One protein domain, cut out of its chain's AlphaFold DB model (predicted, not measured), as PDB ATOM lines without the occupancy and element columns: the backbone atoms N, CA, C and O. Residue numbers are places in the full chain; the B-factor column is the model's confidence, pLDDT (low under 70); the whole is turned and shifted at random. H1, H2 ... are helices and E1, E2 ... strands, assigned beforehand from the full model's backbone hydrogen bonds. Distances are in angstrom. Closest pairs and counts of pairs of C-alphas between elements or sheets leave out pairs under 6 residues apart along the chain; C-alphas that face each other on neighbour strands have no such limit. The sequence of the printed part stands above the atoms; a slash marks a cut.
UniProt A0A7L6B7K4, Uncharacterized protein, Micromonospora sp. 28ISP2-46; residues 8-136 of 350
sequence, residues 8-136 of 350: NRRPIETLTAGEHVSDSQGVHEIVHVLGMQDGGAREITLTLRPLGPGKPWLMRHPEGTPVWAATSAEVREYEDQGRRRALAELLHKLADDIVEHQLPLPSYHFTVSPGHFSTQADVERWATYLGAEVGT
ATOM      1  N   ASN A   8      95.614 122.674 160.082       92.31
ATOM      2  CA  ASN A   8      96.827 123.227 159.467       92.31
ATOM      3  C   ASN A   8      96.485 124.026 158.193       92.31
ATOM      4  O   ASN A   8      97.130 123.922 157.155       92.31
ATOM      5  N   ARG A   9      95.384 124.777 158.248       95.94
ATOM      6  CA  ARG A   9      94.833 125.580 157.172       95.94
ATOM      7  C   ARG A   9      95.373 126.991 157.301       95.94
ATOM      8  O   ARG A   9      95.261 127.612 158.357       95.94
ATOM      9  N   ARG A  10      95.934 127.495 156.211       96.88
ATOM     10  CA  ARG A  10      96.462 128.853 156.095       96.88
ATOM     11  C   ARG A  10      95.748 129.573 154.955       96.88
ATOM     12  O   ARG A  10      95.410 128.920 153.969       96.88
ATOM     13  N   PRO A  11      95.507 130.890 155.059       97.50
ATOM     14  CA  PRO A  11      95.056 131.665 153.910       97.50
ATOM     15  C   PRO A  11      96.056 131.515 152.759       97.50
ATOM     16  O   PRO A  11      97.270 131.572 152.989       97.50
ATOM     17  N   ILE A  12      95.556 131.290 151.545       98.12
ATOM     18  CA  ILE A  12      96.363 130.958 150.363       98.12
ATOM     19  C   ILE A  12      97.455 131.995 150.059       98.12
ATOM     20  O   ILE A  12      98.559 131.639 149.660       98.12
ATOM     21  N   GLU A  13      97.194 133.273 150.324       97.81
ATOM     22  CA  GLU A  13      98.122 134.392 150.145       97.81
ATOM     23  C   GLU A  13      99.301 134.386 151.124       97.81
ATOM     24  O   GLU A  13     100.276 135.107 150.919       97.81
ATOM     25  N   THR A  14      99.227 133.591 152.195       97.69
ATOM     26  CA  THR A  14     100.331 133.435 153.153       97.69
ATOM     27  C   THR A  14     101.299 132.327 152.760       97.69
ATOM     28  O   THR A  14     102.313 132.165 153.438       97.69
ATOM     29  N   LEU A  15     100.981 131.544 151.727       97.94
ATOM     30  CA  LEU A  15     101.822 130.451 151.258       97.94
ATOM     31  C   LEU A  15     102.964 130.970 150.378       97.94
ATOM     32  O   LEU A  15     102.829 131.970 149.672       97.94
ATOM     33  N   THR A  16     104.100 130.281 150.413       98.12
ATOM     34  CA  THR A  16     105.331 130.665 149.708       98.12
ATOM     35  C   THR A  16     105.915 129.496 148.919       98.12
ATOM     36  O   THR A  16     105.631 128.333 149.195       98.12
ATOM     37  N   ALA A  17     106.729 129.800 147.904       98.06
ATOM     38  CA  ALA A  17     107.408 128.766 147.128       98.06
ATOM     39  C   ALA A  17     108.331 127.913 148.023       98.06
ATOM     40  O   ALA A  17     109.011 128.441 148.903       98.06
ATOM     41  N   GLY A  18     108.347 126.601 147.791       97.31
ATOM     42  CA  GLY A  18     109.032 125.595 148.607       97.31
ATOM     43  C   GLY A  18     108.206 125.055 149.781       97.31
ATOM     44  O   GLY A  18     108.570 124.031 150.360       97.31
ATOM     45  N   GLU A  19     107.086 125.694 150.140       98.19
ATOM     46  CA  GLU A  19     106.121 125.090 151.064       98.19
ATOM     47  C   GLU A  19     105.318 123.984 150.372       98.19
ATOM     48  O   GLU A  19     105.337 123.842 149.149       98.19
ATOM     49  N   HIS A  20     104.608 123.189 151.171       98.31
ATOM     50  CA  HIS A  20     103.816 122.071 150.677       98.31
ATOM     51  C   HIS A  20     102.348 122.236 151.051       98.31
ATOM     52  O   HIS A  20     102.023 122.676 152.156       98.31
ATOM     53  N   VAL A  21     101.465 121.848 150.140       98.00
ATOM     54  CA  VAL A  21     100.015 121.776 150.355       98.00
ATOM     55  C   VAL A  21      99.551 120.332 150.247       98.00
ATOM     56  O   VAL A  21     100.192 119.531 149.571       98.00
ATOM     57  N   SER A  22      98.467 119.999 150.942       96.75
ATOM     58  CA  SER A  22      97.828 118.681 150.880       96.75
ATOM     59  C   SER A  22      96.399 118.825 150.371       96.75
ATOM     60  O   SER A  22      95.658 119.692 150.839       96.75
ATOM     61  N   ASP A  23      95.994 117.983 149.430       95.50
ATOM     62  CA  ASP A  23      94.620 117.908 148.938       95.50
ATOM     63  C   ASP A  23      94.188 116.454 148.666       95.50
ATOM     64  O   ASP A  23      94.810 115.500 149.133       95.50
ATOM     65  N   SER A  24      93.079 116.262 147.945       93.56
ATOM     66  CA  SER A  24      92.576 114.927 147.592       93.56
ATOM     67  C   SER A  24      93.453 114.170 146.585       93.56
ATOM     68  O   SER A  24      93.251 112.973 146.400       93.56
ATOM     69  N   GLN A  25      94.372 114.852 145.900       92.50
ATOM     70  CA  GLN A  25      95.320 114.278 144.942       92.50
ATOM     71  C   GLN A  25      96.692 114.008 145.575       92.50
ATOM     72  O   GLN A  25      97.459 113.197 145.053       92.50
ATOM     73  N   GLY A  26      96.997 114.643 146.708       94.62
ATOM     74  CA  GLY A  26      98.100 114.277 147.589       94.62
ATOM     75  C   GLY A  26      98.867 115.477 148.126       94.62
ATOM     76  O   GLY A  26      98.309 116.555 148.296       94.62
ATOM     77  N   VAL A  27     100.160 115.287 148.410       97.06
ATOM     78  CA  VAL A  27     101.046 116.379 148.846       97.06
ATOM     79  C   VAL A  27     101.808 116.956 147.662       97.06
ATOM     80  O   VAL A  27     102.363 116.227 146.830       97.06
ATOM     81  N   HIS A  28     101.809 118.282 147.566       97.69
ATOM     82  CA  HIS A  28     102.378 119.020 146.448       97.69
ATOM     83  C   HIS A  28     103.282 120.139 146.951       97.69
ATOM     84  O   HIS A  28     102.932 120.852 147.887       97.69
ATOM     85  N   GLU A  29     104.424 120.316 146.304       97.88
ATOM     86  CA  GLU A  29     105.310 121.453 146.510       97.88
ATOM     87  C   GLU A  29     104.796 122.665 145.730       97.88
ATOM     88  O   GLU A  29     104.455 122.575 144.546       97.88
ATOM     89  N   ILE A  30     104.782 123.821 146.380       98.44
ATOM     90  CA  ILE A  30     104.483 125.097 145.743       98.44
ATOM     91  C   ILE A  30     105.737 125.563 145.005       98.44
ATOM     92  O   ILE A  30     106.712 125.987 145.616       98.44
ATOM     93  N   VAL A  31     105.715 125.530 143.677       98.19
ATOM     94  CA  VAL A  31     106.840 125.989 142.847       98.19
ATOM     95  C   VAL A  31     106.781 127.502 142.642       98.19
ATOM     96  O   VAL A  31     107.795 128.190 142.722       98.19
ATOM     97  N   HIS A  32     105.582 128.035 142.399       98.06
ATOM     98  CA  HIS A  32     105.360 129.464 142.176       98.06
ATOM     99  C   HIS A  32     104.081 129.933 142.865       98.06
ATOM    100  O   HIS A  32     103.099 129.193 142.920       98.06
ATOM    101  N   VAL A  33     104.088 131.189 143.317       98.12
ATOM    102  CA  VAL A  33     102.928 131.899 143.870       98.12
ATOM    103  C   VAL A  33     102.747 133.188 143.080       98.12
ATOM    104  O   VAL A  33     103.662 134.007 143.008       98.12
ATOM    105  N   LEU A  34     101.580 133.367 142.468       98.00
ATOM    106  CA  LEU A  34     101.250 134.525 141.643       98.00
ATOM    107  C   LEU A  34      99.964 135.165 142.165       98.00
ATOM    108  O   LEU A  34      98.922 134.517 142.210       98.00
ATOM    109  N   GLY A  35     100.032 136.439 142.550       96.06
ATOM    110  CA  GLY A  35      98.845 137.237 142.850       96.06
ATOM    111  C   GLY A  35      98.359 137.954 141.596       96.06
ATOM    112  O   GLY A  35      99.139 138.655 140.954       96.06
ATOM    113  N   MET A  36      97.083 137.801 141.260       95.31
ATOM    114  CA  MET A  36      96.431 138.479 140.139       95.31
ATOM    115  C   MET A  36      95.238 139.289 140.648       95.31
ATOM    116  O   MET A  36      94.668 138.992 141.698       95.31
ATOM    117  N   GLN A  37      94.877 140.339 139.916       95.50
ATOM    118  CA  GLN A  37      93.670 141.114 140.179       95.50
ATOM    119  C   GLN A  37      92.733 140.944 138.987       95.50
ATOM    120  O   GLN A  37      93.086 141.340 137.878       95.50
ATOM    121  N   ASP A  38      91.558 140.365 139.223       90.00
ATOM    122  CA  ASP A  38      90.526 140.150 138.208       90.00
ATOM    123  C   ASP A  38      89.210 140.779 138.679       90.00
ATOM    124  O   ASP A  38      88.711 140.490 139.767       90.00
ATOM    125  N   GLY A  39      88.688 141.738 137.911       89.88
ATOM    126  CA  GLY A  39      87.418 142.406 138.228       89.88
ATOM    127  C   GLY A  39      87.349 143.109 139.596       89.88
ATOM    128  O   GLY A  39      86.259 143.317 140.119       89.88
ATOM    129  N   GLY A  40      88.489 143.467 140.199       92.88
ATOM    130  CA  GLY A  40      88.553 144.073 141.537       92.88
ATOM    131  C   GLY A  40      88.654 143.072 142.694       92.88
ATOM    132  O   GLY A  40      88.912 143.499 143.819       92.88
ATOM    133  N   ALA A  41      88.537 141.767 142.429       94.69
ATOM    134  CA  ALA A  41      88.876 140.711 143.376       94.69
ATOM    135  C   ALA A  41      90.354 140.314 143.221       94.69
ATOM    136  O   ALA A  41      90.899 140.301 142.115       94.69
ATOM    137  N   ARG A  42      91.019 140.003 144.339       96.94
ATOM    138  CA  ARG A  42      92.388 139.480 144.334       96.94
ATOM    139  C   ARG A  42      92.346 137.955 144.335       96.94
ATOM    140  O   ARG A  42      91.700 137.347 145.187       96.94
ATOM    141  N   GLU A  43      93.036 137.350 143.380       97.81
ATOM    142  CA  GLU A  43      93.144 135.903 143.201       97.81
ATOM    143  C   GLU A  43      94.601 135.475 143.402       97.81
ATOM    144  O   GLU A  43      95.529 136.158 142.961       97.81
ATOM    145  N   ILE A  44      94.813 134.340 144.066       98.25
ATOM    146  CA  ILE A  44      96.128 133.724 144.230       98.25
ATOM    147  C   ILE A  44      96.170 132.443 143.399       98.25
ATOM    148  O   ILE A  44      95.328 131.556 143.540       98.25
ATOM    149  N   THR A  45      97.166 132.352 142.521       98.00
ATOM    150  CA  THR A  45      97.480 131.161 141.732       98.00
ATOM    151  C   THR A  45      98.748 130.509 142.268       98.00
ATOM    152  O   THR A  45      99.795 131.153 142.347       98.00
ATOM    153  N   LEU A  46      98.672 129.219 142.584       98.25
ATOM    154  CA  LEU A  46      99.811 128.381 142.943       98.25
ATOM    155  C   LEU A  46     100.151 127.458 141.770       98.25
ATOM    156  O   LEU A  46      99.264 126.823 141.202       98.25
ATOM    157  N   THR A  47     101.432 127.354 141.421       98.25
ATOM    158  CA  THR A  47     101.926 126.245 140.588       98.25
ATOM    159  C   THR A  47     102.363 125.120 141.505       98.25
ATOM    160  O   THR A  47     103.295 125.307 142.287       98.25
ATOM    161  N   LEU A  48     101.703 123.973 141.406       98.19
ATOM    162  CA  LEU A  48     101.901 122.833 142.288       98.19
ATOM    163  C   LEU A  48     102.632 121.713 141.551       98.19
ATOM    164  O   LEU A  48     102.248 121.337 140.442       98.19
ATOM    165  N   ARG A  49     103.687 121.179 142.169       97.56
ATOM    166  CA  ARG A  49     104.416 119.991 141.711       97.56
ATOM    167  C   ARG A  49     104.112 118.827 142.661       97.56
ATOM    168  O   ARG A  49     104.413 118.950 143.846       97.56
ATOM    169  N   PRO A  50     103.543 117.706 142.190       95.88
ATOM    170  CA  PRO A  50     103.297 116.558 143.059       95.88
ATOM    171  C   PRO A  50     104.618 115.969 143.580       95.88
ATOM    172  O   PRO A  50     105.595 115.901 142.838       95.88
ATOM    173  N   LEU A  51     104.644 115.513 144.841       92.88
ATOM    174  CA  LEU A  51     105.795 114.792 145.420       92.88
ATOM    175  C   LEU A  51     105.910 113.326 144.955       92.88
ATOM    176  O   LEU A  51     106.845 112.620 145.325       92.88
ATOM    177  N   GLY A  52     104.957 112.860 144.150       86.62
ATOM    178  CA  GLY A  52     104.948 111.545 143.518       86.62
ATOM    179  C   GLY A  52     104.824 111.654 141.995       86.62
ATOM    180  O   GLY A  52     105.002 112.740 141.439       86.62
ATOM    181  N   PRO A  53     104.502 110.549 141.298       80.00
ATOM    182  CA  PRO A  53     104.240 110.609 139.867       80.00
ATOM    183  C   PRO A  53     103.072 111.557 139.576       80.00
ATOM    184  O   PRO A  53     102.054 111.544 140.268       80.00
ATOM    185  N   GLY A  54     103.227 112.382 138.545       87.94
ATOM    186  CA  GLY A  54     102.217 113.341 138.117       87.94
ATOM    187  C   GLY A  54     102.831 114.537 137.400       87.94
ATOM    188  O   GLY A  54     104.036 114.781 137.468       87.94
ATOM    189  N   LYS A  55     101.993 115.288 136.685       93.56
ATOM    190  CA  LYS A  55     102.404 116.528 136.019       93.56
ATOM    191  C   LYS A  55     102.130 117.725 136.940       93.56
ATOM    192  O   LYS A  55     101.141 117.694 137.674       93.56
ATOM    193  N   PRO A  56     102.966 118.777 136.906       96.81
ATOM    194  CA  PRO A  56     102.651 120.025 137.587       96.81
ATOM    195  C   PRO A  56     101.321 120.612 137.105       96.81
ATOM    196  O   PRO A  56     100.980 120.488 135.927       96.81
ATOM    197  N   TRP A  57     100.592 121.278 137.996       97.62
ATOM    198  CA  TRP A  57      99.280 121.857 137.697       97.62
ATOM    199  C   TRP A  57      99.050 123.181 138.444       97.62
ATOM    200  O   TRP A  57      99.852 123.582 139.290       97.62
ATOM    201  N   LEU A  58      97.991 123.911 138.075       97.88
ATOM    202  CA  LEU A  58      97.671 125.230 138.631       97.88
ATOM    203  C   LEU A  58      96.467 125.157 139.571       97.88
ATOM    204  O   LEU A  58      95.378 124.775 139.150       97.88
ATOM    205  N   MET A  59      96.646 125.609 140.808       97.50
ATOM    206  CA  MET A  59      95.565 125.816 141.772       97.50
ATOM    207  C   MET A  59      95.247 127.307 141.853       97.50
ATOM    208  O   MET A  59      96.154 128.129 141.976       97.50
ATOM    209  N   ARG A  60      93.964 127.664 141.784       97.38
ATOM    210  CA  ARG A  60      93.497 129.052 141.781       97.38
ATOM    211  C   ARG A  60      92.401 129.255 142.808       97.38
ATOM    212  O   ARG A  60      91.391 128.556 142.762       97.38
ATOM    213  N   HIS A  61      92.588 130.218 143.704       97.75
ATOM    214  CA  HIS A  61      91.566 130.581 144.675       97.75
ATOM    215  C   HIS A  61      91.558 132.085 144.974       97.75
ATOM    216  O   HIS A  61      92.602 132.738 144.886       97.75
ATOM    217  N   PRO A  62      90.405 132.642 145.390       97.88
ATOM    218  CA  PRO A  62      90.341 133.990 145.945       97.88
ATOM    219  C   PRO A  62      91.269 134.159 147.153       97.88
ATOM    220  O   PRO A  62      91.456 133.220 147.935       97.88
ATOM    221  N   GLU A  63      91.802 135.366 147.343       97.56
ATOM    222  CA  GLU A  63      92.505 135.753 148.573       97.56
ATOM    223  C   GLU A  63      91.647 135.442 149.817       97.56
ATOM    224  O   GLU A  63      90.423 135.588 149.809       97.56
ATOM    225  N   GLY A  64      92.283 134.959 150.882       97.00
ATOM    226  CA  GLY A  64      91.648 134.525 152.122       97.00
ATOM    227  C   GLY A  64      91.190 133.064 152.121       97.00
ATOM    228  O   GLY A  64      90.848 132.539 153.183       97.00
ATOM    229  N   THR A  65      91.190 132.381 150.968       97.69
ATOM    230  CA  THR A  65      90.765 130.972 150.888       97.69
ATOM    231  C   THR A  65      91.683 130.089 151.740       97.69
ATOM    232  O   THR A  65      92.897 130.094 151.521       97.69
ATOM    233  N   PRO A  66      91.147 129.319 152.707       97.38
ATOM    234  CA  PRO A  66      91.964 128.459 153.550       97.38
ATOM    235  C   PRO A  66      92.419 127.214 152.778       97.38
ATOM    236  O   PRO A  66      91.599 126.385 152.388       97.38
ATOM    237  N   VAL A  67      93.732 127.056 152.624       97.12
ATOM    238  CA  VAL A  67      94.384 125.896 151.998       97.12
ATOM    239  C   VAL A  67      95.106 125.085 153.068       97.12
ATOM    240  O   VAL A  67      95.657 125.644 154.016       97.12
ATOM    241  N   TRP A  68      95.084 123.758 152.948       97.12
ATOM    242  CA  TRP A  68      95.762 122.865 153.884       97.12
ATOM    243  C   TRP A  68      97.266 122.850 153.606       97.12
ATOM    244  O   TRP A  68      97.710 122.321 152.589       97.12
ATOM    245  N   ALA A  69      98.056 123.419 154.513       97.44
ATOM    246  CA  ALA A  69      99.503 123.279 154.476       97.44
ATOM    247  C   ALA A  69      99.867 121.856 154.918       97.44
ATOM    248  O   ALA A  69      99.410 121.388 155.962       97.44
ATOM    249  N   ALA A  70     100.676 121.152 154.135       96.94
ATOM    250  CA  ALA A  70     101.151 119.833 154.521       96.94
ATOM    251  C   ALA A  70     102.168 119.962 155.666       96.94
ATOM    252  O   ALA A  70     103.065 120.808 155.660       96.94
ATOM    253  N   THR A  71     102.025 119.117 156.676       96.00
ATOM    254  CA  THR A  71     102.988 118.972 157.766       96.00
ATOM    255  C   THR A  71     104.258 118.275 157.273       96.00
ATOM    256  O   THR A  71     104.237 117.489 156.328       96.00
ATOM    257  N   SER A  72     105.386 118.461 157.967       95.62
ATOM    258  CA  SER A  72     106.627 117.730 157.647       95.62
ATOM    259  C   SER A  72     106.508 116.206 157.815       95.62
ATOM    260  O   SER A  72     107.377 115.466 157.357       95.62
ATOM    261  N   ALA A  73     105.487 115.716 158.527       94.12
ATOM    262  CA  ALA A  73     105.193 114.287 158.611       94.12
ATOM    263  C   ALA A  73     104.507 113.797 157.327       94.12
ATOM    264  O   ALA A  73     105.003 112.851 156.726       94.12
ATOM    265  N   GLU A  74     103.460 114.494 156.873       94.44
ATOM    266  CA  GLU A  74     102.757 114.189 155.616       94.44
ATOM    267  C   GLU A  74     103.696 114.266 154.407       94.44
ATOM    268  O   GLU A  74     103.685 113.370 153.571       94.44
ATOM    269  N   VAL A  75     104.561 115.290 154.342       96.12
ATOM    270  CA  VAL A  75     105.569 115.425 153.274       96.12
ATOM    271  C   VAL A  75     106.470 114.188 153.212       96.12
ATOM    272  O   VAL A  75     106.579 113.565 152.160       96.12
ATOM    273  N   ARG A  76     107.060 113.778 154.345       92.56
ATOM    274  CA  ARG A  76     107.942 112.598 154.404       92.56
ATOM    275  C   ARG A  76     107.216 111.305 154.050       92.56
ATOM    276  O   ARG A  76     107.783 110.456 153.371       92.56
ATOM    277  N   GLU A  77     105.980 111.149 154.513       91.00
ATOM    278  CA  GLU A  77     105.168 109.980 154.191       91.00
ATOM    279  C   GLU A  77     104.892 109.890 152.685       91.00
ATOM    280  O   GLU A  77     105.076 108.826 152.094       91.00
ATOM    281  N   TYR A  78     104.526 111.002 152.045       92.62
ATOM    282  CA  TYR A  78     104.301 111.042 150.600       92.62
ATOM    283  C   TYR A  78     105.579 110.807 149.793       92.62
ATOM    284  O   TYR A  78     105.539 110.070 148.809       92.62
ATOM    285  N   GLU A  79     106.720 111.361 150.210       89.44
ATOM    286  CA  GLU A  79     108.016 111.064 149.588       89.44
ATOM    287  C   GLU A  79     108.371 109.573 149.699       89.44
ATOM    288  O   GLU A  79     108.838 108.961 148.736       89.44
ATOM    289  N   ASP A  80     108.135 108.954 150.860       85.69
ATOM    290  CA  ASP A  80     108.351 107.520 151.066       85.69
ATOM    291  C   ASP A  80     107.436 106.670 150.183       85.69
ATOM    292  O   ASP A  80     107.898 105.716 149.550       85.69
ATOM    293  N   GLN A  81     106.151 107.017 150.102       86.56
ATOM    294  CA  GLN A  81     105.197 106.342 149.224       86.56
ATOM    295  C   GLN A  81     105.582 106.504 147.745       86.56
ATOM    296  O   GLN A  81     105.585 105.518 147.006       86.56
ATOM    297  N   GLY A  82     105.973 107.710 147.326       82.44
ATOM    298  CA  GLY A  82     106.442 108.001 145.970       82.44
ATOM    299  C   GLY A  82     107.675 107.179 145.596       82.44
ATOM    300  O   GLY A  82     107.690 106.534 144.549       82.44
ATOM    301  N   ARG A  83     108.670 107.103 146.491       81.62
ATOM    302  CA  ARG A  83     109.862 106.256 146.311       81.62
ATOM    303  C   ARG A  83     109.514 104.777 146.171       81.62
ATOM    304  O   ARG A  83     110.066 104.105 145.304       81.62
ATOM    305  N   ARG A  84     108.596 104.266 147.001       84.00
ATOM    306  CA  ARG A  84     108.144 102.865 146.925       84.00
ATOM    307  C   ARG A  84     107.437 102.566 145.607       84.00
ATOM    308  O   ARG A  84     107.708 101.529 145.016       84.00
ATOM    309  N   ARG A  85     106.568 103.468 145.140       81.94
ATOM    310  CA  ARG A  85     105.865 103.309 143.860       81.94
ATOM    311  C   ARG A  85     106.835 103.328 142.680       81.94
ATOM    312  O   ARG A  85     106.796 102.409 141.876       81.94
ATOM    313  N   ALA A  86     107.748 104.298 142.629       76.62
ATOM    314  CA  ALA A  86     108.753 104.379 141.568       76.62
ATOM    315  C   ALA A  86     109.647 103.127 141.522       76.62
ATOM    316  O   ALA A  86     109.929 102.600 140.450       76.62
ATOM    317  N   LEU A  87     110.060 102.609 142.686       81.56
ATOM    318  CA  LEU A  87     110.797 101.347 142.757       81.56
ATOM    319  C   LEU A  87     109.961 100.173 142.228       81.56
ATOM    320  O   LEU A  87     110.482  99.353 141.481       81.56
ATOM    321  N   ALA A  88     108.682 100.094 142.599       83.62
ATOM    322  CA  ALA A  88     107.792  99.046 142.113       83.62
ATOM    323  C   ALA A  88     107.618  99.108 140.588       83.62
ATOM    324  O   ALA A  88     107.717  98.074 139.940       83.62
ATOM    325  N   GLU A  89     107.411 100.289 140.007       80.06
ATOM    326  CA  GLU A  89     107.296 100.477 138.551       80.06
ATOM    327  C   GLU A  89     108.573 100.038 137.819       80.06
ATOM    328  O   GLU A  89     108.500  99.301 136.839       80.06
ATOM    329  N   LEU A  90     109.751 100.412 138.332       79.81
ATOM    330  CA  LEU A  90     111.031  99.976 137.766       79.81
ATOM    331  C   LEU A  90     111.227  98.458 137.848       79.81
ATOM    332  O   LEU A  90     111.780  97.869 136.926       79.81
ATOM    333  N   LEU A  91     110.787  97.827 138.941       84.00
ATOM    334  CA  LEU A  91     110.863  96.374 139.097       84.00
ATOM    335  C   LEU A  91     109.903  95.636 138.160       84.00
ATOM    336  O   LEU A  91     110.287  94.592 137.646       84.00
ATOM    337  N   HIS A  92     108.699  96.168 137.918       83.94
ATOM    338  CA  HIS A  92     107.779  95.603 136.922       83.94
ATOM    339  C   HIS A  92     108.372  95.710 135.525       83.94
ATOM    340  O   HIS A  92     108.524  94.692 134.870       83.94
ATOM    341  N   LYS A  93     108.836  96.904 135.134       82.88
ATOM    342  CA  LYS A  93     109.491  97.086 133.839       82.88
ATOM    343  C   LYS A  93     110.670  96.129 133.652       82.88
ATOM    344  O   LYS A  93     110.810  95.519 132.606       82.88
ATOM    345  N   LEU A  94     111.515  95.979 134.674       83.12
ATOM    346  CA  LEU A  94     112.625  95.032 134.613       83.12
ATOM    347  C   LEU A  94     112.136  93.587 134.442       83.12
ATOM    348  O   LEU A  94     112.777  92.816 133.738       83.12
ATOM    349  N   ALA A  95     111.041  93.206 135.104       84.12
ATOM    350  CA  ALA A  95     110.448  91.885 134.938       84.12
ATOM    351  C   ALA A  95     109.921  91.681 133.510       84.12
ATOM    352  O   ALA A  95     110.200  90.636 132.926       84.12
ATOM    353  N   ASP A  96     109.246  92.681 132.944       83.69
ATOM    354  CA  ASP A  96     108.751  92.662 131.566       83.69
ATOM    355  C   ASP A  96     109.922  92.526 130.575       83.69
ATOM    356  O   ASP A  96     109.954  91.582 129.787       83.69
ATOM    357  N   ASP A  97     110.971  93.349 130.717       84.56
ATOM    358  CA  ASP A  97     112.179  93.291 129.877       84.56
ATOM    359  C   ASP A  97     112.882  91.909 129.951       84.56
ATOM    360  O   ASP A  97     113.507  91.465 128.981       84.56
ATOM    361  N   ILE A  98     112.812  91.220 131.103       80.75
ATOM    362  CA  ILE A  98     113.337  89.853 131.282       80.75
ATOM    363  C   ILE A  98     112.472  88.837 130.529       80.75
ATOM    364  O   ILE A  98     113.022  87.980 129.837       80.75
ATOM    365  N   VAL A  99     111.147  88.906 130.688       81.25
ATOM    366  CA  VAL A  99     110.190  87.985 130.051       81.25
ATOM    367  C   VAL A  99     110.249  88.109 128.532       81.25
ATOM    368  O   VAL A  99     110.232  87.102 127.829       81.25
ATOM    369  N   GLU A 100     110.384  89.331 128.030       86.00
ATOM    370  CA  GLU A 100     110.437  89.633 126.600       86.00
ATOM    371  C   GLU A 100     111.838  89.447 125.995       86.00
ATOM    372  O   GLU A 100     112.046  89.721 124.815       86.00
ATOM    373  N   HIS A 101     112.817  88.977 126.780       83.06
ATOM    374  CA  HIS A 101     114.211  88.802 126.354       83.06
ATOM    375  C   HIS A 101     114.849  90.074 125.753       83.06
ATOM    376  O   HIS A 101     115.756  89.993 124.925       83.06
ATOM    377  N   GLN A 102     114.413  91.262 126.184       82.44
ATOM    378  CA  GLN A 102     114.896  92.545 125.659       82.44
ATOM    379  C   GLN A 102     116.189  93.022 126.323       82.44
ATOM    380  O   GLN A 102     116.877  93.915 125.817       82.44
ATOM    381  N   LEU A 103     116.549  92.440 127.466       80.38
ATOM    382  CA  LEU A 103     117.792  92.783 128.136       80.38
ATOM    383  C   LEU A 103     119.000  92.271 127.333       80.38
ATOM    384  O   LEU A 103     119.085  91.079 127.039       80.38
ATOM    385  N   PRO A 104     120.000  93.121 127.035       78.31
ATOM    386  CA  PRO A 104     121.146  92.765 126.198       78.31
ATOM    387  C   PRO A 104     122.205  91.972 126.983       78.31
ATOM    388  O   PRO A 104     123.381  92.342 127.012       78.31
ATOM    389  N   LEU A 105     121.801  90.907 127.683       72.25
ATOM    390  CA  LEU A 105     122.676  90.098 128.528       72.25
ATOM    391  C   LEU A 105     122.591  88.615 128.129       72.25
ATOM    392  O   LEU A 105     121.497  88.067 128.057       72.25
ATOM    393  N   PRO A 106     123.732  87.928 127.926       63.62
ATOM    394  CA  PRO A 106     123.758  86.525 127.496       63.62
ATOM    395  C   PRO A 106     123.312  85.533 128.585       63.62
ATOM    396  O   PRO A 106     123.097  84.358 128.303       63.62
ATOM    397  N   SER A 107     123.212  85.981 129.838       71.00
ATOM    398  CA  SER A 107     122.743  85.201 130.986       71.00
ATOM    399  C   SER A 107     122.268  86.142 132.090       71.00
ATOM    400  O   SER A 107     122.904  87.172 132.333       71.00
ATOM    401  N   TYR A 108     121.205  85.769 132.799       62.66
ATOM    402  CA  TYR A 108     120.610  86.600 133.841       62.66
ATOM    403  C   TYR A 108     121.123  86.228 135.234       62.66
ATOM    404  O   TYR A 108     120.838  85.153 135.761       62.66
ATOM    405  N   HIS A 109     121.845  87.157 135.857       61.88
ATOM    406  CA  HIS A 109     122.146  87.125 137.284       61.88
ATOM    407  C   HIS A 109     121.789  88.480 137.885       61.88
ATOM    408  O   HIS A 109     122.440  89.482 137.596       61.88
ATOM    409  N   PHE A 110     120.765  88.505 138.737       61.53
ATOM    410  CA  PHE A 110     120.350  89.713 139.440       61.53
ATOM    411  C   PHE A 110     120.474  89.500 140.941       61.53
ATOM    412  O   PHE A 110     119.910  88.561 141.494       61.53
ATOM    413  N   THR A 111     121.191  90.401 141.605       64.19
ATOM    414  CA  THR A 111     121.161  90.517 143.061       64.19
ATOM    415  C   THR A 111     120.266  91.693 143.412       64.19
ATOM    416  O   THR A 111     120.609  92.845 143.144       64.19
ATOM    417  N   VAL A 112     119.124  91.414 144.037       61.50
ATOM    418  CA  VAL A 112     118.275  92.452 144.625       61.50
ATOM    419  C   VAL A 112     118.631  92.567 146.100       61.50
ATOM    420  O   VAL A 112     118.417  91.635 146.863       61.50
ATOM    421  N   SER A 113     119.160  93.718 146.512       67.75
ATOM    422  CA  SER A 113     119.357  94.033 147.927       67.75
ATOM    423  C   SER A 113     118.214  94.945 148.385       67.75
ATOM    424  O   SER A 113     118.285  96.154 148.164       67.75
ATOM    425  N   PRO A 114     117.146  94.409 149.007       57.72
ATOM    426  CA  PRO A 114     115.964  95.188 149.409       57.72
ATOM    427  C   PRO A 114     116.226  96.182 150.560       57.72
ATOM    428  O   PRO A 114     115.299  96.811 151.065       57.72
ATOM    429  N   GLY A 115     117.481  96.350 150.978       65.06
ATOM    430  CA  GLY A 115     117.896  97.268 152.029       65.06
ATOM    431  C   GLY A 115     118.663  96.565 153.144       65.06
ATOM    432  O   GLY A 115     119.094  95.421 153.020       65.06
ATOM    433  N   HIS A 116     118.869  97.294 154.241       64.94
ATOM    434  CA  HIS A 116     119.533  96.755 155.423       64.94
ATOM    435  C   HIS A 116     118.484  96.068 156.291       64.94
ATOM    436  O   HIS A 116     117.622  96.734 156.862       64.94
ATOM    437  N   PHE A 117     118.576  94.749 156.413       71.31
ATOM    438  CA  PHE A 117     117.847  94.030 157.445       71.31
ATOM    439  C   PHE A 117     118.596  94.171 158.762       71.31
ATOM    440  O   PHE A 117     119.797  93.913 158.838       71.31
ATOM    441  N   SER A 118     117.897  94.613 159.802       71.94
ATOM    442  CA  SER A 118     118.472  94.712 161.144       71.94
ATOM    443  C   SER A 118     118.525  93.353 161.840       71.94
ATOM    444  O   SER A 118     119.269  93.205 162.810       71.94
ATOM    445  N   THR A 119     117.758  92.361 161.366       77.62
ATOM    446  CA  THR A 119     117.679  91.032 161.979       77.62
ATOM    447  C   THR A 119     117.565  89.904 160.950       77.62
ATOM    448  O   THR A 119     117.017  90.078 159.863       77.62
ATOM    449  N   GLN A 120     118.033  88.710 161.326       76.56
ATOM    450  CA  GLN A 120     117.851  87.467 160.560       76.56
ATOM    451  C   GLN A 120     116.364  87.128 160.341       76.56
ATOM    452  O   GLN A 120     115.986  86.647 159.276       76.56
ATOM    453  N   ALA A 121     115.506  87.433 161.318       78.19
ATOM    454  CA  ALA A 121     114.069  87.185 161.225       78.19
ATOM    455  C   ALA A 121     113.397  88.012 160.113       78.19
ATOM    456  O   ALA A 121     112.417  87.565 159.516       78.19
ATOM    457  N   ASP A 122     113.918  89.206 159.814       75.38
ATOM    458  CA  ASP A 122     113.420  90.008 158.696       75.38
ATOM    459  C   ASP A 122     113.792  89.365 157.356       75.38
ATOM    460  O   ASP A 122     112.945  89.282 156.469       75.38
ATOM    461  N   VAL A 123     115.012  88.826 157.233       73.06
ATOM    462  CA  VAL A 123     115.458  88.084 156.039       73.06
ATOM    463  C   VAL A 123     114.557  86.875 155.783       73.06
ATOM    464  O   VAL A 123     114.065  86.693 154.673       73.06
ATOM    465  N   GLU A 124     114.286  86.077 156.818       77.81
ATOM    466  CA  GLU A 124     113.429  84.885 156.729       77.81
ATOM    467  C   GLU A 124     111.982  85.229 156.354       77.81
ATOM    468  O   GLU A 124     111.357  84.526 155.553       77.81
ATOM    469  N   ARG A 125     111.449  86.343 156.874       78.12
ATOM    470  CA  ARG A 125     110.111  86.830 156.511       78.12
ATOM    471  C   ARG A 125     110.035  87.216 155.037       78.12
ATOM    472  O   ARG A 125     109.062  86.869 154.372       78.12
ATOM    473  N   TRP A 126     111.050  87.911 154.531       78.06
ATOM    474  CA  TRP A 126     111.129  88.287 153.120       78.06
ATOM    475  C   TRP A 126     111.283  87.078 152.205       78.06
ATOM    476  O   TRP A 126     110.576  86.986 151.206       78.06
ATOM    477  N   ALA A 127     112.141  86.127 152.566       74.12
ATOM    478  CA  ALA A 127     112.300  84.888 151.815       74.12
ATOM    479  C   ALA A 127     110.980  84.107 151.736       74.12
ATOM    480  O   ALA A 127     110.560  83.720 150.649       74.12
ATOM    481  N   THR A 128     110.257  83.997 152.856       77.50
ATOM    482  CA  THR A 128     108.922  83.378 152.891       77.50
ATOM    483  C   THR A 128     107.932  84.106 151.981       77.50
ATOM    484  O   THR A 128     107.223  83.466 151.211       77.50
ATOM    485  N   TYR A 129     107.885  85.441 152.049       76.62
ATOM    486  CA  TYR A 129     106.986  86.256 151.225       76.62
ATOM    487  C   TYR A 129     107.250  86.090 149.722       76.62
ATOM    488  O   TYR A 129     106.310  86.027 148.937       76.62
ATOM    489  N   LEU A 130     108.522  85.988 149.333       77.06
ATOM    490  CA  LEU A 130     108.945  85.827 147.941       77.06
ATOM    491  C   LEU A 130     108.935  84.364 147.463       77.06
ATOM    492  O   LEU A 130     109.253  84.112 146.304       77.06
ATOM    493  N   GLY A 131     108.614  83.399 148.333       75.75
ATOM    494  CA  GLY A 131     108.713  81.972 148.015       75.75
ATOM    495  C   GLY A 131     110.148  81.503 147.739       75.75
ATOM    496  O   GLY A 131     110.348  80.551 146.991       75.75
ATOM    497  N   ALA A 132     111.144  82.181 148.313       74.19
ATOM    498  CA  ALA A 132     112.564  81.906 148.123       74.19
ATOM    499  C   ALA A 132     113.171  81.167 149.326       74.19
ATOM    500  O   ALA A 132     112.758  81.355 150.472       74.19
ATOM    501  N   GLU A 133     114.204  80.360 149.081       72.12
ATOM    502  CA  GLU A 133     114.998  79.740 150.146       72.12
ATOM    503  C   GLU A 133     116.091  80.697 150.644       72.12
ATOM    504  O   GLU A 133     116.782  81.349 149.857       72.12
ATOM    505  N   VAL A 134     116.291  80.769 151.966       71.81
ATOM    506  CA  VAL A 134     117.400  81.538 152.551       71.81
ATOM    507  C   VAL A 134     118.696  80.745 152.387       71.81
ATOM    508  O   VAL A 134     118.984  79.822 153.147       71.81
ATOM    509  N   GLY A 135     119.495  81.116 151.392       68.19
ATOM    510  CA  GLY A 135     120.841  80.585 151.198       68.19
ATOM    511  C   GLY A 135     121.909  81.410 151.919       68.19
ATOM    512  O   GLY A 135     121.780  82.621 152.086       68.19
ATOM    513  N   THR A 136     123.022  80.772 152.288       56.81
ATOM    514  CA  THR A 136     124.267  81.502 152.579       56.81
ATOM    515  C   THR A 136     125.099  81.563 151.304       56.81
ATOM    516  O   THR A 136     125.562  80.543 150.791       56.81
TER     517      THR A 136
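AT A GLANCE: This is residues 8 to 136 of the 350 residues of an uncharacterized protein of Micromonospora sp. 28ISP2-46 (UniProt A0A7L6B7K4). A curled sheet of four strands, E2 to E5, makes a head at one end, with the small strand pair E1 and E6 next to E2; the long helix H1 reaches out from it as an arm, and a long link folds back to the short helix H2 at the far end. The 129 printed residues hold six named strands, then two named helices, in the mixed class; both sheets, E2 E3 E4 E5 and E1 E6, are antiparallel. The whole is extended, with a radius of gyration of the C-alphas of 22.2 A, and flat, spanning 71 by 36 by 19 A.

IN THESE COORDINATES: Find C-alpha 9 at (94.833, 125.580, 157.172), where E1, residues 9 to 11, begins. Next come E2, residues 20 to 22; E3, 27 to 38, and E4, 41 to 50, each 28.1 A long; E5, 57 to 62, 17.2 A; and E6, 66 to 68. From C-alpha 72 at (106.627, 117.730, 157.647), H1 runs 40.7 A to residue 99. H2, residues 120 to 130, ends at C-alpha 130 (108.945, 85.827, 147.941).

HOW THE PARTS SIT: E2 E3 E4 E5 form a meander, each strand the antiparallel neighbour of the one before; look for N 21 and O 28 at 2.9 A, N 34 and O 45 at 2.8 A, and N 46 and O 59 at 2.8 A. E3 bends by 72 degrees at residue 31. E1 and E6 are antiparallel, with N 10 and O 67 at 2.9 A. H1 is on the four-stranded sheet through residues 72 to 82; its closest C-alphas to E3 are Val 75 and Val 27, 6.4 A. In H1 and H2 every O i to N i+4 pair is within hydrogen-bond range. H2 is apart from H1.

THE WHOLE: The farthest C-alphas, Gly 40 and Thr 136, are 72.9 A apart. Residues 87 to 93 stand free. The printed part has no cut; the link H1 to H2 is long. Look for pLDDT under 70 at residues 106, 108 to 116 and 135 to 136.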